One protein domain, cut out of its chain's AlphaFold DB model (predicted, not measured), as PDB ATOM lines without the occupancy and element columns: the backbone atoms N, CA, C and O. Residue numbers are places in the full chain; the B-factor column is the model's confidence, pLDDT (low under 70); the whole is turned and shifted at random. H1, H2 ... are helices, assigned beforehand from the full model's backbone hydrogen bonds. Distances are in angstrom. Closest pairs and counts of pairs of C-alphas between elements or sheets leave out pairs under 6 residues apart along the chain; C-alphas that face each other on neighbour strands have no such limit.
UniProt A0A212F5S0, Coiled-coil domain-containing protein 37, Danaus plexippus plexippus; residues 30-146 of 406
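What this domain is: This is residues 30 to 146 of the 406 residues of the protein "Coiled-coil domain-containing protein 37" of Danaus plexippus plexippus (UniProt A0A212F5S0). One very long helix, H1, makes the length of the domain, and its first part, residues 30 to 64, sticks out alone as an arm. Over the rest of H1 the chain folds back: two short helices, H2 and H3, follow its last turns, a long loop leads away, and H4 packs on H1 at residues 65 to 72, just past the arm, before a loose tail runs to residue 146. The printed part has 117 residues with four named helices, H1, H2, H3 and H4 along the chain, and no named strand; the class is all helix. The whole is extended, with a radius of gyration of the C-alphas of 25.8 A, and the C-alphas span 92 by 26 by 24 A, a rod in outline.

How they stand to each other: H1, residues 30 to 88, touches H4, residues 122 to 134, with its residues 65 to 72 alone. The closest C-alphas of the two are those of Glu 72 and Met 129, 7.2 A apart. Their lines stand at a steep tilt of 59 degrees, and they run the same way. H3, residues 98 to 103, is close to H1 but not clearly touching, with the closest C-alphas, those of Tyr 86 and Ala 101, 7.9 A apart; the two run opposite ways at a shallow tilt of 18 degrees. H2, residues 91 to 96, is also close to H1 but not clearly touching, with the C-alphas of Tyr 86 and Arg 94 closest at 7.1 A, at a steep tilt of 54 degrees, opposite ways. H2 and H3 meet only through their link. H4 is apart from H2 and from H3. In H1, H3 and H4 every O i to N i+4 pair is within hydrogen-bond range; in H2 1 of 2 is.

Where its parts are: H1 begins at C-alpha 30, at (167.498, 238.985, 146.977), and ends at C-alpha 88, at (138.467, 161.552, 171.047), 86.1 A from first to last C-alpha. H4 measures 18.1 A and ends at C-alpha 134, at (161.063, 180.382, 172.597). H2 measures 9.0 A and H3 8.7 A.

The domain as a whole: The C-alphas of Thr 30 and Ser 92 are the two farthest apart, at 92.5 A. Without the stretches that stand free, residues 30 to 64 and 114 to 119, the body has 76 residues and spans 41 by 23 by 23 A. The printed part has no cut. The links H1 to H2 and H2 to H3 are tight, and the link H3 to H4, 18 residues, is long. The mean pLDDT of the printed part is 77.5; residues 30 to 33, 103 to 120 and 135 to 138 are under 70.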
ATOM      1  N   THR A  30     167.636 240.049 147.992       58.41
ATOM      2  CA  THR A  30     167.498 238.985 146.977       58.41
ATOM      3  C   THR A  30     168.556 237.882 147.082       58.41
ATOM      4  O   THR A  30     168.253 236.717 146.827       58.41
ATOM      5  N   LYS A  31     169.793 238.195 147.495       62.00
ATOM      6  CA  LYS A  31     170.835 237.175 147.736       62.00
ATOM      7  C   LYS A  31     170.551 236.327 148.977       62.00
ATOM      8  O   LYS A  31     170.666 235.104 148.915       62.00
ATOM      9  N   ASN A  32     170.129 236.952 150.079       63.50
ATOM     10  CA  ASN A  32     169.786 236.227 151.304       63.50
ATOM     11  C   ASN A  32     168.523 235.371 151.129       63.50
ATOM     12  O   ASN A  32     168.500 234.233 151.596       63.50
ATOM     13  N   SER A  33     167.508 235.858 150.401       65.31
ATOM     14  CA  SER A  33     166.304 235.073 150.104       65.31
ATOM     15  C   SER A  33     166.586 233.879 149.186       65.31
ATOM     16  O   SER A  33     166.096 232.788 149.458       65.31
ATOM     17  N   ARG A  34     167.440 234.031 148.161       70.25
ATOM     18  CA  ARG A  34     167.882 232.916 147.298       70.25
ATOM     19  C   ARG A  34     168.711 231.873 148.052       70.25
ATOM     20  O   ARG A  34     168.530 230.680 147.835       70.25
ATOM     21  N   GLY A  35     169.589 232.300 148.962       76.25
ATOM     22  CA  GLY A  35     170.348 231.388 149.825       76.25
ATOM     23  C   GLY A  35     169.464 230.625 150.819       76.25
ATOM     24  O   GLY A  35     169.719 229.453 151.094       76.25
ATOM     25  N   LEU A  36     168.406 231.265 151.327       73.31
ATOM     26  CA  LEU A  36     167.368 230.610 152.124       73.31
ATOM     27  C   LEU A  36     166.566 229.614 151.279       73.31
ATOM     28  O   LEU A  36     166.434 228.475 151.706       73.31
ATOM     29  N   LEU A  37     166.116 229.985 150.075       78.69
ATOM     30  CA  LEU A  37     165.403 229.092 149.147       78.69
ATOM     31  C   LEU A  37     166.213 227.836 148.805       78.69
ATOM     32  O   LEU A  37     165.721 226.733 148.983       78.69
ATOM     33  N   ALA A  38     167.492 227.972 148.451       80.00
ATOM     34  CA  ALA A  38     168.340 226.813 148.163       80.00
ATOM     35  C   ALA A  38     168.559 225.903 149.391       80.00
ATOM     36  O   ALA A  38     168.727 224.690 149.255       80.00
ATOM     37  N   LYS A  39     168.575 226.471 150.608       82.75
ATOM     38  CA  LYS A  39     168.586 225.685 151.853       82.75
ATOM     39  C   LYS A  39     167.246 224.985 152.078       82.75
ATOM     40  O   LYS A  39     167.259 223.829 152.487       82.75
ATOM     41  N   TRP A  40     166.129 225.651 151.786       83.38
ATOM     42  CA  TRP A  40     164.784 225.078 151.831       83.38
ATOM     43  C   TRP A  40     164.625 223.925 150.843       83.38
ATOM     44  O   TRP A  40     164.175 222.865 151.255       83.38
ATOM     45  N   ASP A  41     165.080 224.067 149.598       85.00
ATOM     46  CA  ASP A  41     165.003 223.010 148.584       85.00
ATOM     47  C   ASP A  41     165.848 221.789 148.969       85.00
ATOM     48  O   ASP A  41     165.390 220.651 148.881       85.00
ATOM     49  N   LYS A  42     167.066 222.005 149.493       88.50
ATOM     50  CA  LYS A  42     167.899 220.914 150.034       88.50
ATOM     51  C   LYS A  42     167.254 220.224 151.234       88.50
ATOM     52  O   LYS A  42     167.416 219.017 151.402       88.50
ATOM     53  N   LEU A  43     166.575 220.980 152.094       88.19
ATOM     54  CA  LEU A  43     165.888 220.431 153.259       88.19
ATOM     55  C   LEU A  43     164.630 219.664 152.837       88.19
ATOM     56  O   LEU A  43     164.407 218.568 153.334       88.19
ATOM     57  N   LYS A  44     163.885 220.179 151.854       88.56
ATOM     58  CA  LYS A  44     162.731 219.525 151.234       88.56
ATOM     59  C   LYS A  44     163.117 218.189 150.605       88.56
ATOM     60  O   LYS A  44     162.524 217.181 150.958       88.56
ATOM     61  N   ALA A  45     164.178 218.147 149.796       88.00
ATOM     62  CA  ALA A  45     164.668 216.904 149.194       88.00
ATOM     63  C   ALA A  45     165.116 215.866 150.244       88.00
ATOM     64  O   ALA A  45     164.884 214.670 150.084       88.00
ATOM     65  N   LYS A  46     165.730 216.306 151.355       90.00
ATOM     66  CA  LYS A  46     166.059 215.410 152.479       90.00
ATOM     67  C   LYS A  46     164.814 214.882 153.191       90.00
ATOM     68  O   LYS A  46     164.805 213.719 153.579       90.00
ATOM     69  N   VAL A  47     163.795 215.721 153.376       90.50
ATOM     70  CA  VAL A  47     162.514 215.311 153.967       90.50
ATOM     71  C   VAL A  47     161.802 214.316 153.054       90.50
ATOM     72  O   VAL A  47     161.368 213.289 153.551       90.50
ATOM     73  N   GLU A  48     161.764 214.558 151.742       90.94
ATOM     74  CA  GLU A  48     161.169 213.647 150.751       90.94
ATOM     75  C   GLU A  48     161.907 212.299 150.685       90.94
ATOM     76  O   GLU A  48     161.287 211.241 150.675       90.94
ATOM     77  N   SER A  49     163.243 212.302 150.718       91.88
ATOM     78  CA  SER A  49     164.022 211.059 150.791       91.88
ATOM     79  C   SER A  49     163.729 210.277 152.074       91.88
ATOM     80  O   SER A  49     163.597 209.055 152.029       91.88
ATOM     81  N   LYS A  50     163.604 210.966 153.215       91.69
ATOM     82  CA  LYS A  50     163.269 210.325 154.491       91.69
ATOM     83  C   LYS A  50     161.813 209.875 154.566       91.69
ATOM     84  O   LYS A  50     161.560 208.845 155.180       91.69
ATOM     85  N   SER A  51     160.871 210.579 153.940       88.62
ATOM     86  CA  SER A  51     159.478 210.129 153.869       88.62
ATOM     87  C   SER A  51     159.354 208.856 153.040       88.62
ATOM     88  O   SER A  51     158.677 207.933 153.473       88.62
ATOM     89  N   LEU A  52     160.080 208.750 151.924       91.56
ATOM     90  CA  LEU A  52     160.084 207.550 151.080       91.56
ATOM     91  C   LEU A  52     160.700 206.336 151.804       91.56
ATOM     92  O   LEU A  52     160.162 205.234 151.746       91.56
ATOM     93  N   GLU A  53     161.796 206.532 152.550       92.12
ATOM     94  CA  GLU A  53     162.350 205.485 153.427       92.12
ATOM     95  C   GLU A  53     161.338 205.033 154.493       92.12
ATOM     96  O   GLU A  53     161.187 203.834 154.730       92.12
ATOM     97  N   LEU A  54     160.622 205.972 155.121       90.19
ATOM     98  CA  LEU A  54     159.599 205.657 156.123       90.19
ATOM     99  C   LEU A  54     158.394 204.924 155.521       90.19
ATOM    100  O   LEU A  54     157.881 204.006 156.156       90.19
ATOM    101  N   GLU A  55     157.960 205.287 154.315       90.81
ATOM    102  CA  GLU A  55     156.883 204.598 153.595       90.81
ATOM    103  C   GLU A  55     157.267 203.156 153.251       90.81
ATOM    104  O   GLU A  55     156.490 202.235 153.511       90.81
ATOM    105  N   ASN A  56     158.489 202.934 152.760       91.44
ATOM    106  CA  ASN A  56     158.993 201.590 152.473       91.44
ATOM    107  C   ASN A  56     159.075 200.732 153.746       91.44
ATOM    108  O   ASN A  56     158.587 199.602 153.759       91.44
ATOM    109  N   LEU A  57     159.606 201.281 154.845       92.12
ATOM    110  CA  LEU A  57     159.648 200.589 156.140       92.12
ATOM    111  C   LEU A  57     158.245 200.308 156.698       92.12
ATOM    112  O   LEU A  57     158.016 199.259 157.305       92.12
ATOM    113  N   ALA A  58     157.290 201.220 156.498       90.25
ATOM    114  CA  ALA A  58     155.904 201.017 156.902       90.25
ATOM    115  C   ALA A  58     155.245 199.879 156.106       90.25
ATOM    116  O   ALA A  58     154.567 199.037 156.700       90.25
ATOM    117  N   ALA A  59     155.485 199.806 154.793       91.50
ATOM    118  CA  ALA A  59     154.992 198.727 153.942       91.50
ATOM    119  C   ALA A  59     155.586 197.366 154.345       91.50
ATOM    120  O   ALA A  59     154.844 196.401 154.538       91.50
ATOM    121  N   GLU A  60     156.902 197.287 154.562       92.75
ATOM    122  CA  GLU A  60     157.561 196.066 155.044       92.75
ATOM    123  C   GLU A  60     156.987 195.617 156.392       92.75
ATOM    124  O   GLU A  60     156.570 194.463 156.540       92.75
ATOM    125  N   LYS A  61     156.861 196.539 157.352       89.25
ATOM    126  CA  LYS A  61     156.254 196.261 158.658       89.25
ATOM    127  C   LYS A  61     154.832 195.715 158.517       89.25
ATOM    128  O   LYS A  61     154.501 194.731 159.178       89.25
ATOM    129  N   PHE A  62     154.013 196.298 157.643       90.06
ATOM    130  CA  PHE A  62     152.648 195.832 157.403       90.06
ATOM    131  C   PHE A  62     152.616 194.408 156.827       90.06
ATOM    132  O   PHE A  62     151.848 193.570 157.299       90.06
ATOM    133  N   THR A  63     153.484 194.088 155.861       92.12
ATOM    134  CA  THR A  63     153.544 192.730 155.286       92.12
ATOM    135  C   THR A  63     153.962 191.674 156.309       92.12
ATOM    136  O   THR A  63     153.401 190.576 156.327       92.12
ATOM    137  N   ILE A  64     154.912 192.002 157.189       88.56
ATOM    138  CA  ILE A  64     155.345 191.122 158.279       88.56
ATOM    139  C   ILE A  64     154.209 190.943 159.291       88.56
ATOM    140  O   ILE A  64     153.905 189.809 159.660       88.56
ATOM    141  N   MET A  65     153.536 192.029 159.685       86.50
ATOM    142  CA  MET A  65     152.381 191.977 160.587       86.50
ATOM    143  C   MET A  65     151.273 191.075 160.038       86.50
ATOM    144  O   MET A  65     150.829 190.161 160.729       86.50
ATOM    145  N   ALA A  66     150.879 191.268 158.777       87.88
ATOM    146  CA  ALA A  66     149.846 190.462 158.132       87.88
ATOM    147  C   ALA A  66     150.220 188.971 158.069       87.88
ATOM    148  O   ALA A  66     149.379 188.103 158.310       87.88
ATOM    149  N   ARG A  67     151.493 188.656 157.789       89.06
ATOM    150  CA  ARG A  67     151.992 187.272 157.806       89.06
ATOM    151  C   ARG A  67     151.919 186.648 159.194       89.06
ATOM    152  O   ARG A  67     151.498 185.502 159.296       89.06
ATOM    153  N   ILE A  68     152.311 187.380 160.234       87.00
ATOM    154  CA  ILE A  68     152.281 186.900 161.623       87.00
ATOM    155  C   ILE A  68     150.842 186.635 162.068       87.00
ATOM    156  O   ILE A  68     150.567 185.550 162.572       87.00
ATOM    157  N   ILE A  69     149.916 187.559 161.797       84.94
ATOM    158  CA  ILE A  69     148.485 187.384 162.097       84.94
ATOM    159  C   ILE A  69     147.932 186.144 161.380       84.94
ATOM    160  O   ILE A  69     147.286 185.299 161.991       84.94
ATOM    161  N   GLY A  70     148.232 185.978 160.088       85.88
ATOM    162  CA  GLY A  70     147.788 184.800 159.340       85.88
ATOM    163  C   GLY A  70     148.368 183.481 159.866       85.88
ATOM    164  O   GLY A  70     147.730 182.432 159.744       85.88
ATOM    165  N   LEU A  71     149.572 183.512 160.439       86.56
ATOM    166  CA  LEU A  71     150.233 182.338 161.005       86.56
ATOM    167  C   LEU A  71     149.673 181.992 162.388       86.56
ATOM    168  O   LEU A  71     149.459 180.814 162.662       86.56
ATOM    169  N   GLU A  72     149.373 182.998 163.212       83.38
ATOM    170  CA  GLU A  72     148.670 182.836 164.489       83.38
ATOM    171  C   GLU A  72     147.301 182.191 164.272       83.38
ATOM    172  O   GLU A  72     147.035 181.143 164.858       83.38
ATOM    173  N   TYR A  73     146.506 182.701 163.329       84.38
ATOM    174  CA  TYR A  73     145.181 182.155 163.045       84.38
ATOM    175  C   TYR A  73     145.238 180.670 162.656       84.38
ATOM    176  O   TYR A  73     144.496 179.836 163.181       84.38
ATOM    177  N   ARG A  74     146.161 180.302 161.753       85.50
ATOM    178  CA  ARG A  74     146.352 178.899 161.336       85.50
ATOM    179  C   ARG A  74     146.813 178.019 162.493       85.50
ATOM    180  O   ARG A  74     146.351 176.885 162.605       85.50
ATOM    181  N   PHE A  75     147.709 178.525 163.333       83.31
ATOM    182  CA  PHE A  75     148.218 177.807 164.495       83.31
ATOM    183  C   PHE A  75     147.125 177.590 165.549       83.31
ATOM    184  O   PHE A  75     146.934 176.465 166.005       83.31
ATOM    185  N   SER A  76     146.348 178.625 165.869       79.44
ATOM    186  CA  SER A  76     145.193 178.561 166.769       79.44
ATOM    187  C   SER A  76     144.162 177.540 166.280       79.44
ATOM    188  O   SER A  76     143.730 176.661 167.030       79.44
ATOM    189  N   LEU A  77     143.844 177.560 164.983       83.38
ATOM    190  CA  LEU A  77     142.941 176.587 164.373       83.38
ATOM    191  C   LEU A  77     143.482 175.149 164.474       83.38
ATOM    192  O   LEU A  77     142.746 174.232 164.843       83.38
ATOM    193  N   GLN A  78     144.773 174.938 164.206       82.56
ATOM    194  CA  GLN A  78     145.419 173.631 164.371       82.56
ATOM    195  C   GLN A  78     145.421 173.159 165.828       82.56
ATOM    196  O   GLN A  78     145.202 171.972 166.074       82.56
ATOM    197  N   GLN A  79     145.606 174.057 166.797       78.69
ATOM    198  CA  GLN A  79     145.476 173.717 168.212       78.69
ATOM    199  C   GLN A  79     144.055 173.267 168.554       78.69
ATOM    200  O   GLN A  79     143.904 172.243 169.218       78.69
ATOM    201  N   LYS A  80     143.014 173.964 168.072       79.19
ATOM    202  CA  LYS A  80     141.606 173.566 168.279       79.19
ATOM    203  C   LYS A  80     141.353 172.142 167.758       79.19
ATOM    204  O   LYS A  80     140.831 171.306 168.496       79.19
ATOM    205  N   TYR A  81     141.806 171.820 166.543       83.31
ATOM    206  CA  TYR A  81     141.702 170.456 166.002       83.31
ATOM    207  C   TYR A  81     142.545 169.433 166.774       83.31
ATOM    208  O   TYR A  81     142.083 168.323 167.031       83.31
ATOM    209  N   GLY A  82     143.755 169.800 167.199       80.38
ATOM    210  CA  GLY A  82     144.607 168.950 168.029       80.38
ATOM    211  C   GLY A  82     143.956 168.599 169.369       80.38
ATOM    212  O   GLY A  82     144.003 167.444 169.788       80.38
ATOM    213  N   ARG A  83     143.277 169.563 170.009       80.00
ATOM    214  CA  ARG A  83     142.486 169.339 171.232       80.00
ATOM    215  C   ARG A  83     141.347 168.365 170.978       80.00
ATOM    216  O   ARG A  83     141.227 167.380 171.699       80.00
ATOM    217  N   PHE A  84     140.555 168.608 169.938       83.81
ATOM    218  CA  PHE A  84     139.440 167.744 169.552       83.81
ATOM    219  C   PHE A  84     139.882 166.284 169.357       83.81
ATOM    220  O   PHE A  84     139.339 165.375 169.986       83.81
ATOM    221  N   LEU A  85     140.932 166.065 168.561       85.81
ATOM    222  CA  LEU A  85     141.482 164.734 168.294       85.81
ATOM    223  C   LEU A  85     142.080 164.084 169.547       85.81
ATOM    224  O   LEU A  85     141.957 162.874 169.733       85.81
ATOM    225  N   TYR A  86     142.693 164.872 170.434       84.44
ATOM    226  CA  TYR A  86     143.189 164.372 171.711       84.44
ATOM    227  C   TYR A  86     142.045 163.861 172.598       84.44
ATOM    228  O   TYR A  86     142.154 162.770 173.148       84.44
ATOM    229  N   TYR A  87     140.927 164.580 172.716       83.69
ATOM    230  CA  TYR A  87     139.799 164.140 173.550       83.69
ATOM    231  C   TYR A  87     139.086 162.898 173.014       83.69
ATOM    232  O   TYR A  87     138.672 162.059 173.814       83.69
ATOM    233  N   LEU A  88     138.997 162.757 171.691       86.31
ATOM    234  CA  LEU A  88     138.467 161.552 171.047       86.31
ATOM    235  C   LEU A  88     139.388 160.337 171.207       86.31
ATOM    236  O   LEU A  88     138.938 159.200 171.082       86.31
ATOM    237  N   SER A  89     140.674 160.552 171.485       87.38
ATOM    238  CA  SER A  89     141.612 159.447 171.651       87.38
ATOM    239  C   SER A  89     141.365 158.655 172.953       87.38
ATOM    240  O   SER A  89     140.957 159.223 173.984       87.38
ATOM    241  N   PRO A  90     141.645 157.337 172.954       88.19
ATOM    242  CA  PRO A  90     141.422 156.488 174.117       88.19
ATOM    243  C   PRO A  90     142.144 157.001 175.377       88.19
ATOM    244  O   PRO A  90     143.296 157.441 175.290       88.19
ATOM    245  N   PRO A  91     141.535 156.890 176.578       86.06
ATOM    246  CA  PRO A  91     142.162 157.322 177.830       86.06
ATOM    247  C   PRO A  91     143.546 156.701 178.068       86.06
ATOM    248  O   PRO A  91     144.462 157.370 178.539       86.06
ATOM    249  N   SER A  92     143.730 155.436 177.679       89.38
ATOM    250  CA  SER A  92     145.001 154.710 177.791       89.38
ATOM    251  C   SER A  92     146.128 155.324 176.952       89.38
ATOM    252  O   SER A  92     147.288 155.296 177.366       89.38
ATOM    253  N   TRP A  93     145.805 155.901 175.792       89.44
ATOM    254  CA  TRP A  93     146.767 156.598 174.943       89.44
ATOM    255  C   TRP A  93     147.058 158.008 175.464       89.44
ATOM    256  O   TRP A  93     148.225 158.408 175.524       89.44
ATOM    257  N   ARG A  94     146.021 158.718 175.931       86.38
ATOM    258  CA  ARG A  94     146.142 160.049 176.550       86.38
ATOM    259  C   ARG A  94     147.077 160.054 177.754       86.38
ATOM    260  O   ARG A  94     147.912 160.943 177.878       86.38
ATOM    261  N   LEU A  95     146.998 159.029 178.603       83.94
ATOM    262  CA  LEU A  95     147.872 158.893 179.772       83.94
ATOM    263  C   LEU A  95     149.363 158.833 179.401       83.94
ATOM    264  O   LEU A  95     150.189 159.381 180.124       83.94
ATOM    265  N   LYS A  96     149.703 158.213 178.263       85.69
ATOM    266  CA  LYS A  96     151.089 158.090 177.778       85.69
ATOM    267  C   LYS A  96     151.615 159.364 177.111       85.69
ATOM    268  O   LYS A  96     152.822 159.549 177.053       85.69
ATOM    269  N   HIS A  97     150.725 160.230 176.627       83.38
ATOM    270  CA  HIS A  97     151.068 161.444 175.874       83.38
ATOM    271  C   HIS A  97     150.605 162.720 176.589       83.38
ATOM    272  O   HIS A  97     150.301 163.733 175.957       83.38
ATOM    273  N   ARG A  98     150.567 162.689 177.925       76.81
ATOM    274  CA  ARG A  98     150.108 163.818 178.745       76.81
ATOM    275  C   ARG A  98     150.982 165.064 178.580       76.81
ATOM    276  O   ARG A  98     150.479 166.179 178.689       76.81
ATOM    277  N   ASP A  99     152.261 164.890 178.267       74.06
ATOM    278  CA  ASP A  99     153.196 166.002 178.064       74.06
ATOM    279  C   ASP A  99     152.796 166.878 176.866       74.06
ATOM    280  O   ASP A  99     152.886 168.105 176.931       74.06
ATOM    281  N   PHE A 100     152.233 166.268 175.816       74.75
ATOM    282  CA  PHE A 100     151.640 166.998 174.695       74.75
ATOM    283  C   PHE A 100     150.418 167.817 175.147       74.75
ATOM    284  O   PHE A 100     150.308 169.001 174.827       74.75
ATOM    285  N   ALA A 101     149.542 167.242 175.975       70.00
ATOM    286  CA  ALA A 101     148.354 167.933 176.483       70.00
ATOM    287  C   ALA A 101     148.680 169.130 177.392       70.00
ATOM    288  O   ALA A 101     147.991 170.151 177.340       70.00
ATOM    289  N   LYS A 102     149.756 169.030 178.180       70.62
ATOM    290  CA  LYS A 102     150.267 170.135 179.002       70.62
ATOM    291  C   LYS A 102     150.848 171.262 178.154       70.62
ATOM    292  O   LYS A 102     150.629 172.426 178.459       70.62
ATOM    293  N   SER A 103     151.545 170.921 177.071       66.12
ATOM    294  CA  SER A 103     152.198 171.904 176.198       66.12
ATOM    295  C   SER A 103     151.256 172.740 175.335       66.12
ATOM    296  O   SER A 103     151.574 173.877 175.008       66.12
ATOM    297  N   VAL A 104     150.087 172.202 174.983       61.94
ATOM    298  CA  VAL A 104     149.096 172.879 174.125       61.94
ATOM    299  C   VAL A 104     147.979 173.537 174.969       61.94
ATOM    300  O   VAL A 104     146.919 173.909 174.460       61.94
ATOM    301  N   GLU A 105     148.199 173.673 176.287       63.41
ATOM    302  CA  GLU A 105     147.207 174.149 177.271       63.41
ATOM    303  C   GLU A 105     145.862 173.391 177.187       63.41
ATOM    304  O   GLU A 105     144.802 173.930 177.505       63.41
ATOM    305  N   ILE A 106     145.874 172.130 176.736       61.00
ATOM    306  CA  ILE A 106     144.655 171.328 176.519       61.00
ATOM    307  C   ILE A 106     143.985 171.002 177.856       61.00
ATOM    308  O   ILE A 106     142.761 170.956 177.949       61.00
ATOM    309  N   GLU A 107     144.802 170.778 178.886       53.69
ATOM    310  CA  GLU A 107     144.361 170.390 180.229       53.69
ATOM    311  C   GLU A 107     143.810 171.585 181.035       53.69
ATOM    312  O   GLU A 107     142.972 171.389 181.907       53.69
ATOM    313  N   ALA A 108     144.232 172.820 180.723       51.91
ATOM    314  CA  ALA A 108     143.890 174.019 181.499       51.91
ATOM    315  C   ALA A 108     142.656 174.781 180.981       51.91
ATOM    316  O   ALA A 108     141.975 175.423 181.773       51.91
ATOM    317  N   ARG A 109     142.354 174.720 179.674       54.59
ATOM    318  CA  ARG A 109     141.242 175.480 179.064       54.59
ATOM    319  C   ARG A 109     139.952 174.685 178.834       54.59
ATOM    320  O   ARG A 109     138.973 175.259 178.380       54.59
ATOM    321  N   GLY A 110     139.927 173.384 179.127       53.91
ATOM    322  CA  GLY A 110     138.750 172.551 178.849       53.91
ATOM    323  C   GLY A 110     138.351 172.537 177.362       53.91
ATOM    324  O   GLY A 110     139.119 172.934 176.485       53.91
ATOM    325  N   PHE A 111     137.149 172.035 177.067       51.84
ATOM    326  CA  PHE A 111     136.569 171.994 175.716       51.84
ATOM    327  C   PHE A 111     135.778 173.278 175.408       51.84
ATOM    328  O   PHE A 111     134.687 173.217 174.848       51.84
ATOM    329  N   ASP A 112     136.290 174.444 175.809       50.62
ATOM    330  CA  ASP A 112     135.635 175.712 175.500       50.62
ATOM    331  C   ASP A 112     135.937 176.115 174.051       50.62
ATOM    332  O   ASP A 112     137.055 176.482 173.687       50.62
ATOM    333  N   TYR A 113     134.900 176.046 173.214       51.16
ATOM    334  CA  TYR A 113     134.857 176.677 171.889       51.16
ATOM    335  C   TYR A 113     134.695 178.203 171.967       51.16
ATOM    336  O   TYR A 113     134.669 178.858 170.927       51.16
ATOM    337  N   GLY A 114     134.565 178.762 173.175       44.59
ATOM    338  CA  GLY A 114     134.425 180.195 173.386       44.59
ATOM    339  C   GLY A 114     135.668 180.928 172.905       44.59
ATOM    340  O   GLY A 114     136.761 180.708 173.426       44.59
ATOM    341  N   ASP A 115     135.495 181.796 171.907       45.31
ATOM    342  CA  ASP A 115     136.490 182.802 171.563       45.31
ATOM    343  C   ASP A 115     136.806 183.586 172.838       45.31
ATOM    344  O   ASP A 115     135.971 184.320 173.369       45.31
ATOM    345  N   THR A 116     138.007 183.382 173.381       49.81
ATOM    346  CA  THR A 116     138.530 184.255 174.423       49.81
ATOM    347  C   THR A 116     138.656 185.628 173.789       49.81
ATOM    348  O   THR A 116     139.576 185.862 173.012       49.81
ATOM    349  N   CYS A 117     137.680 186.483 174.088       45.75
ATOM    350  CA  CYS A 117     137.575 187.886 173.714       45.75
ATOM    351  C   CYS A 117     138.680 188.697 174.417       45.75
ATOM    352  O   CYS A 117     138.413 189.579 175.228       45.75
ATOM    353  N   GLU A 118     139.939 188.329 174.192       55.94
ATOM    354  CA  GLU A 118     141.065 189.206 174.467       55.94
ATOM    355  C   GLU A 118     141.230 190.073 173.229       55.94
ATOM    356  O   GLU A 118     141.366 189.554 172.127       55.94
ATOM    357  N   GLU A 119     141.152 191.389 173.399       55.00
ATOM    358  CA  GLU A 119     141.357 192.339 172.313       55.00
ATOM    359  C   GLU A 119     142.683 192.022 171.600       55.00
ATOM    360  O   GLU A 119     143.766 192.157 172.178       55.00
ATOM    361  N   ASP A 120     142.577 191.561 170.349       58.47
ATOM    362  CA  ASP A 120     143.660 191.112 169.469       58.47
ATOM    363  C   ASP A 120     144.541 192.284 169.022       58.47
ATOM    364  O   ASP A 120     144.652 192.634 167.844       58.47
ATOM    365  N   ASN A 121     145.187 192.944 169.975       71.69
ATOM    366  CA  ASN A 121     146.194 193.929 169.652       71.69
ATOM    367  C   ASN A 121     147.450 193.190 169.171       71.69
ATOM    368  O   ASN A 121     147.912 192.240 169.809       71.69
ATOM    369  N   PHE A 122     148.031 193.621 168.048       73.62
ATOM    370  CA  PHE A 122     149.152 192.918 167.406       73.62
ATOM    371  C   PHE A 122     150.333 192.665 168.360       73.62
ATOM    372  O   PHE A 122     151.019 191.653 168.249       73.62
ATOM    373  N   THR A 123     150.562 193.567 169.315       77.19
ATOM    374  CA  THR A 123     151.587 193.424 170.359       77.19
ATOM    375  C   THR A 123     151.375 192.179 171.218       77.19
ATOM    376  O   THR A 123     152.328 191.447 171.474       77.19
ATOM    377  N   VAL A 124     150.130 191.882 171.589       76.94
ATOM    378  CA  VAL A 124     149.760 190.704 172.385       76.94
ATOM    379  C   VAL A 124     149.930 189.424 171.564       76.94
ATOM    380  O   VAL A 124     150.488 188.443 172.057       76.94
ATOM    381  N   ILE A 125     149.516 189.438 170.293       74.31
ATOM    382  CA  ILE A 125     149.709 188.320 169.352       74.31
ATOM    383  C   ILE A 125     151.199 188.016 169.168       74.31
ATOM    384  O   ILE A 125     151.627 186.861 169.238       74.31
ATOM    385  N   PHE A 126     152.002 189.060 168.971       77.56
ATOM    386  CA  PHE A 126     153.437 188.939 168.768       77.56
ATOM    387  C   PHE A 126     154.142 188.371 170.005       77.56
ATOM    388  O   PHE A 126     154.928 187.433 169.878       77.56
ATOM    389  N   GLU A 127     153.821 188.864 171.204       80.19
ATOM    390  CA  GLU A 127     154.375 188.335 172.453       80.19
ATOM    391  C   GLU A 127     153.986 186.870 172.698       80.19
ATOM    392  O   GLU A 127     154.824 186.072 173.125       80.19
ATOM    393  N   LYS A 128     152.736 186.486 172.402       76.19
ATOM    394  CA  LYS A 128     152.273 185.091 172.499       76.19
ATOM    395  C   LYS A 128     153.049 184.185 171.541       76.19
ATOM    396  O   LYS A 128     153.578 183.158 171.970       76.19
ATOM    397  N   MET A 129     153.196 184.580 170.275       75.06
ATOM    398  CA  MET A 129     153.994 183.824 169.303       75.06
ATOM    399  C   MET A 129     155.470 183.744 169.687       75.06
ATOM    400  O   MET A 129     156.078 182.684 169.555       75.06
ATOM    401  N   GLN A 130     156.051 184.828 170.197       79.00
ATOM    402  CA  GLN A 130     157.448 184.844 170.616       79.00
ATOM    403  C   GLN A 130     157.698 183.877 171.782       79.00
ATOM    404  O   GLN A 130     158.677 183.134 171.753       79.00
ATOM    405  N   LYS A 131     156.792 183.828 172.768       77.88
ATOM    406  CA  LYS A 131     156.850 182.865 173.882       77.88
ATOM    407  C   LYS A 131     156.737 181.418 173.399       77.88
ATOM    408  O   LYS A 131     157.495 180.568 173.860       77.88
ATOM    409  N   LEU A 132     155.849 181.148 172.442       72.31
ATOM    410  CA  LEU A 132     155.685 179.818 171.848       72.31
ATOM    411  C   LEU A 132     156.929 179.377 171.066       72.31
ATOM    412  O   LEU A 132     157.388 178.253 171.239       72.31
ATOM    413  N   CYS A 133     157.524 180.263 170.267       70.75
ATOM    414  CA  CYS A 133     158.759 179.977 169.532       70.75
ATOM    415  C   CYS A 133     159.987 179.826 170.446       70.75
ATOM    416  O   CYS A 133     160.921 179.111 170.096       70.75
ATOM    417  N   ALA A 134     160.002 180.505 171.598       72.75
ATOM    418  CA  ALA A 134     161.063 180.382 172.597       72.75
ATOM    419  C   ALA A 134     160.948 179.094 173.432       72.75
ATOM    420  O   ALA A 134     161.950 178.611 173.961       72.75
ATOM    421  N   SER A 135     159.744 178.528 173.555       66.75
ATOM    422  CA  SER A 135     159.528 177.230 174.195       66.75
ATOM    423  C   SER A 135     159.969 176.077 173.282       66.75
ATOM    424  O   SER A 135     159.813 176.140 172.064       66.75
ATOM    425  N   THR A 136     160.546 175.014 173.851       64.12
ATOM    426  CA  THR A 136     160.987 173.841 173.078       64.12
ATOM    427  C   THR A 136     159.809 173.229 172.312       64.12
ATOM    428  O   THR A 136     158.822 172.858 172.954       64.12
ATOM    429  N   PRO A 137     159.889 173.073 170.976       63.00
ATOM    430  CA  PRO A 137     158.787 172.540 170.190       63.00
ATOM    431  C   PRO A 137     158.563 171.068 170.544       63.00
ATOM    432  O   PRO A 137     159.379 170.199 170.232       63.00
ATOM    433  N   ILE A 138     157.446 170.783 171.210       66.06
ATOM    434  CA  ILE A 138     157.030 169.414 171.515       66.06
ATOM    435  C   ILE A 138     156.405 168.815 170.258       66.06
ATOM    436  O   ILE A 138     155.555 169.424 169.607       66.06
ATOM    437  N   LYS A 139     156.862 167.616 169.888       71.38
ATOM    438  CA  LYS A 139     156.406 166.929 168.678       71.38
ATOM    439  C   LYS A 139     154.901 166.640 168.786       71.38
ATOM    440  O   LYS A 139     154.495 166.005 169.761       71.38
ATOM    441  N   PRO A 140     154.078 167.049 167.802       72.19
ATOM    442  CA  PRO A 140     152.660 166.727 167.814       72.19
ATOM    443  C   PRO A 140     152.475 165.213 167.721       72.19
ATOM    444  O   PRO A 140     152.988 164.567 166.804       72.19
ATOM    445  N   ALA A 141     151.756 164.652 168.691       76.31
ATOM    446  CA  ALA A 141     151.378 163.248 168.719       76.31
ATOM    447  C   ALA A 141     149.884 163.147 168.405       76.31
ATOM    448  O   ALA A 141     149.061 163.751 169.092       76.31
ATOM    449  N   LEU A 142     149.540 162.399 167.360       81.69
ATOM    450  CA  LEU A 142     148.162 162.131 166.963       81.69
ATOM    451  C   LEU A 142     147.912 160.631 167.069       81.69
ATOM    452  O   LEU A 142     148.736 159.833 166.625       81.69
ATOM    453  N   TYR A 143     146.785 160.262 167.674       86.19
ATOM    454  CA  TYR A 143     146.336 158.873 167.715       86.19
ATOM    455  C   TYR A 143     145.766 158.437 166.361       86.19
ATOM    456  O   TYR A 143     146.100 157.371 165.855       86.19
ATOM    457  N   PHE A 144     144.942 159.297 165.760       88.81
ATOM    458  CA  PHE A 144     144.310 159.055 164.469       88.81
ATOM    459  C   PHE A 144     145.253 159.469 163.344       88.81
ATOM    460  O   PHE A 144     145.699 160.619 163.294       88.81
ATOM    461  N   THR A 145     145.558 158.534 162.447       87.50
ATOM    462  CA  THR A 145     146.407 158.808 161.275       87.50
ATOM    463  C   THR A 145     145.580 158.936 160.008       87.50
ATOM    464  O   THR A 145     145.958 159.691 159.112       87.50
ATOM    465  N   GLN A 146     144.430 158.255 159.949       90.75
ATOM    466  CA  GLN A 146     143.502 158.334 158.835       90.75
ATOM    467  C   GLN A 146     142.158 158.926 159.281       90.75
ATOM    468  O   GLN A 146     141.700 158.665 160.393       90.75
TER     469      GLN A 146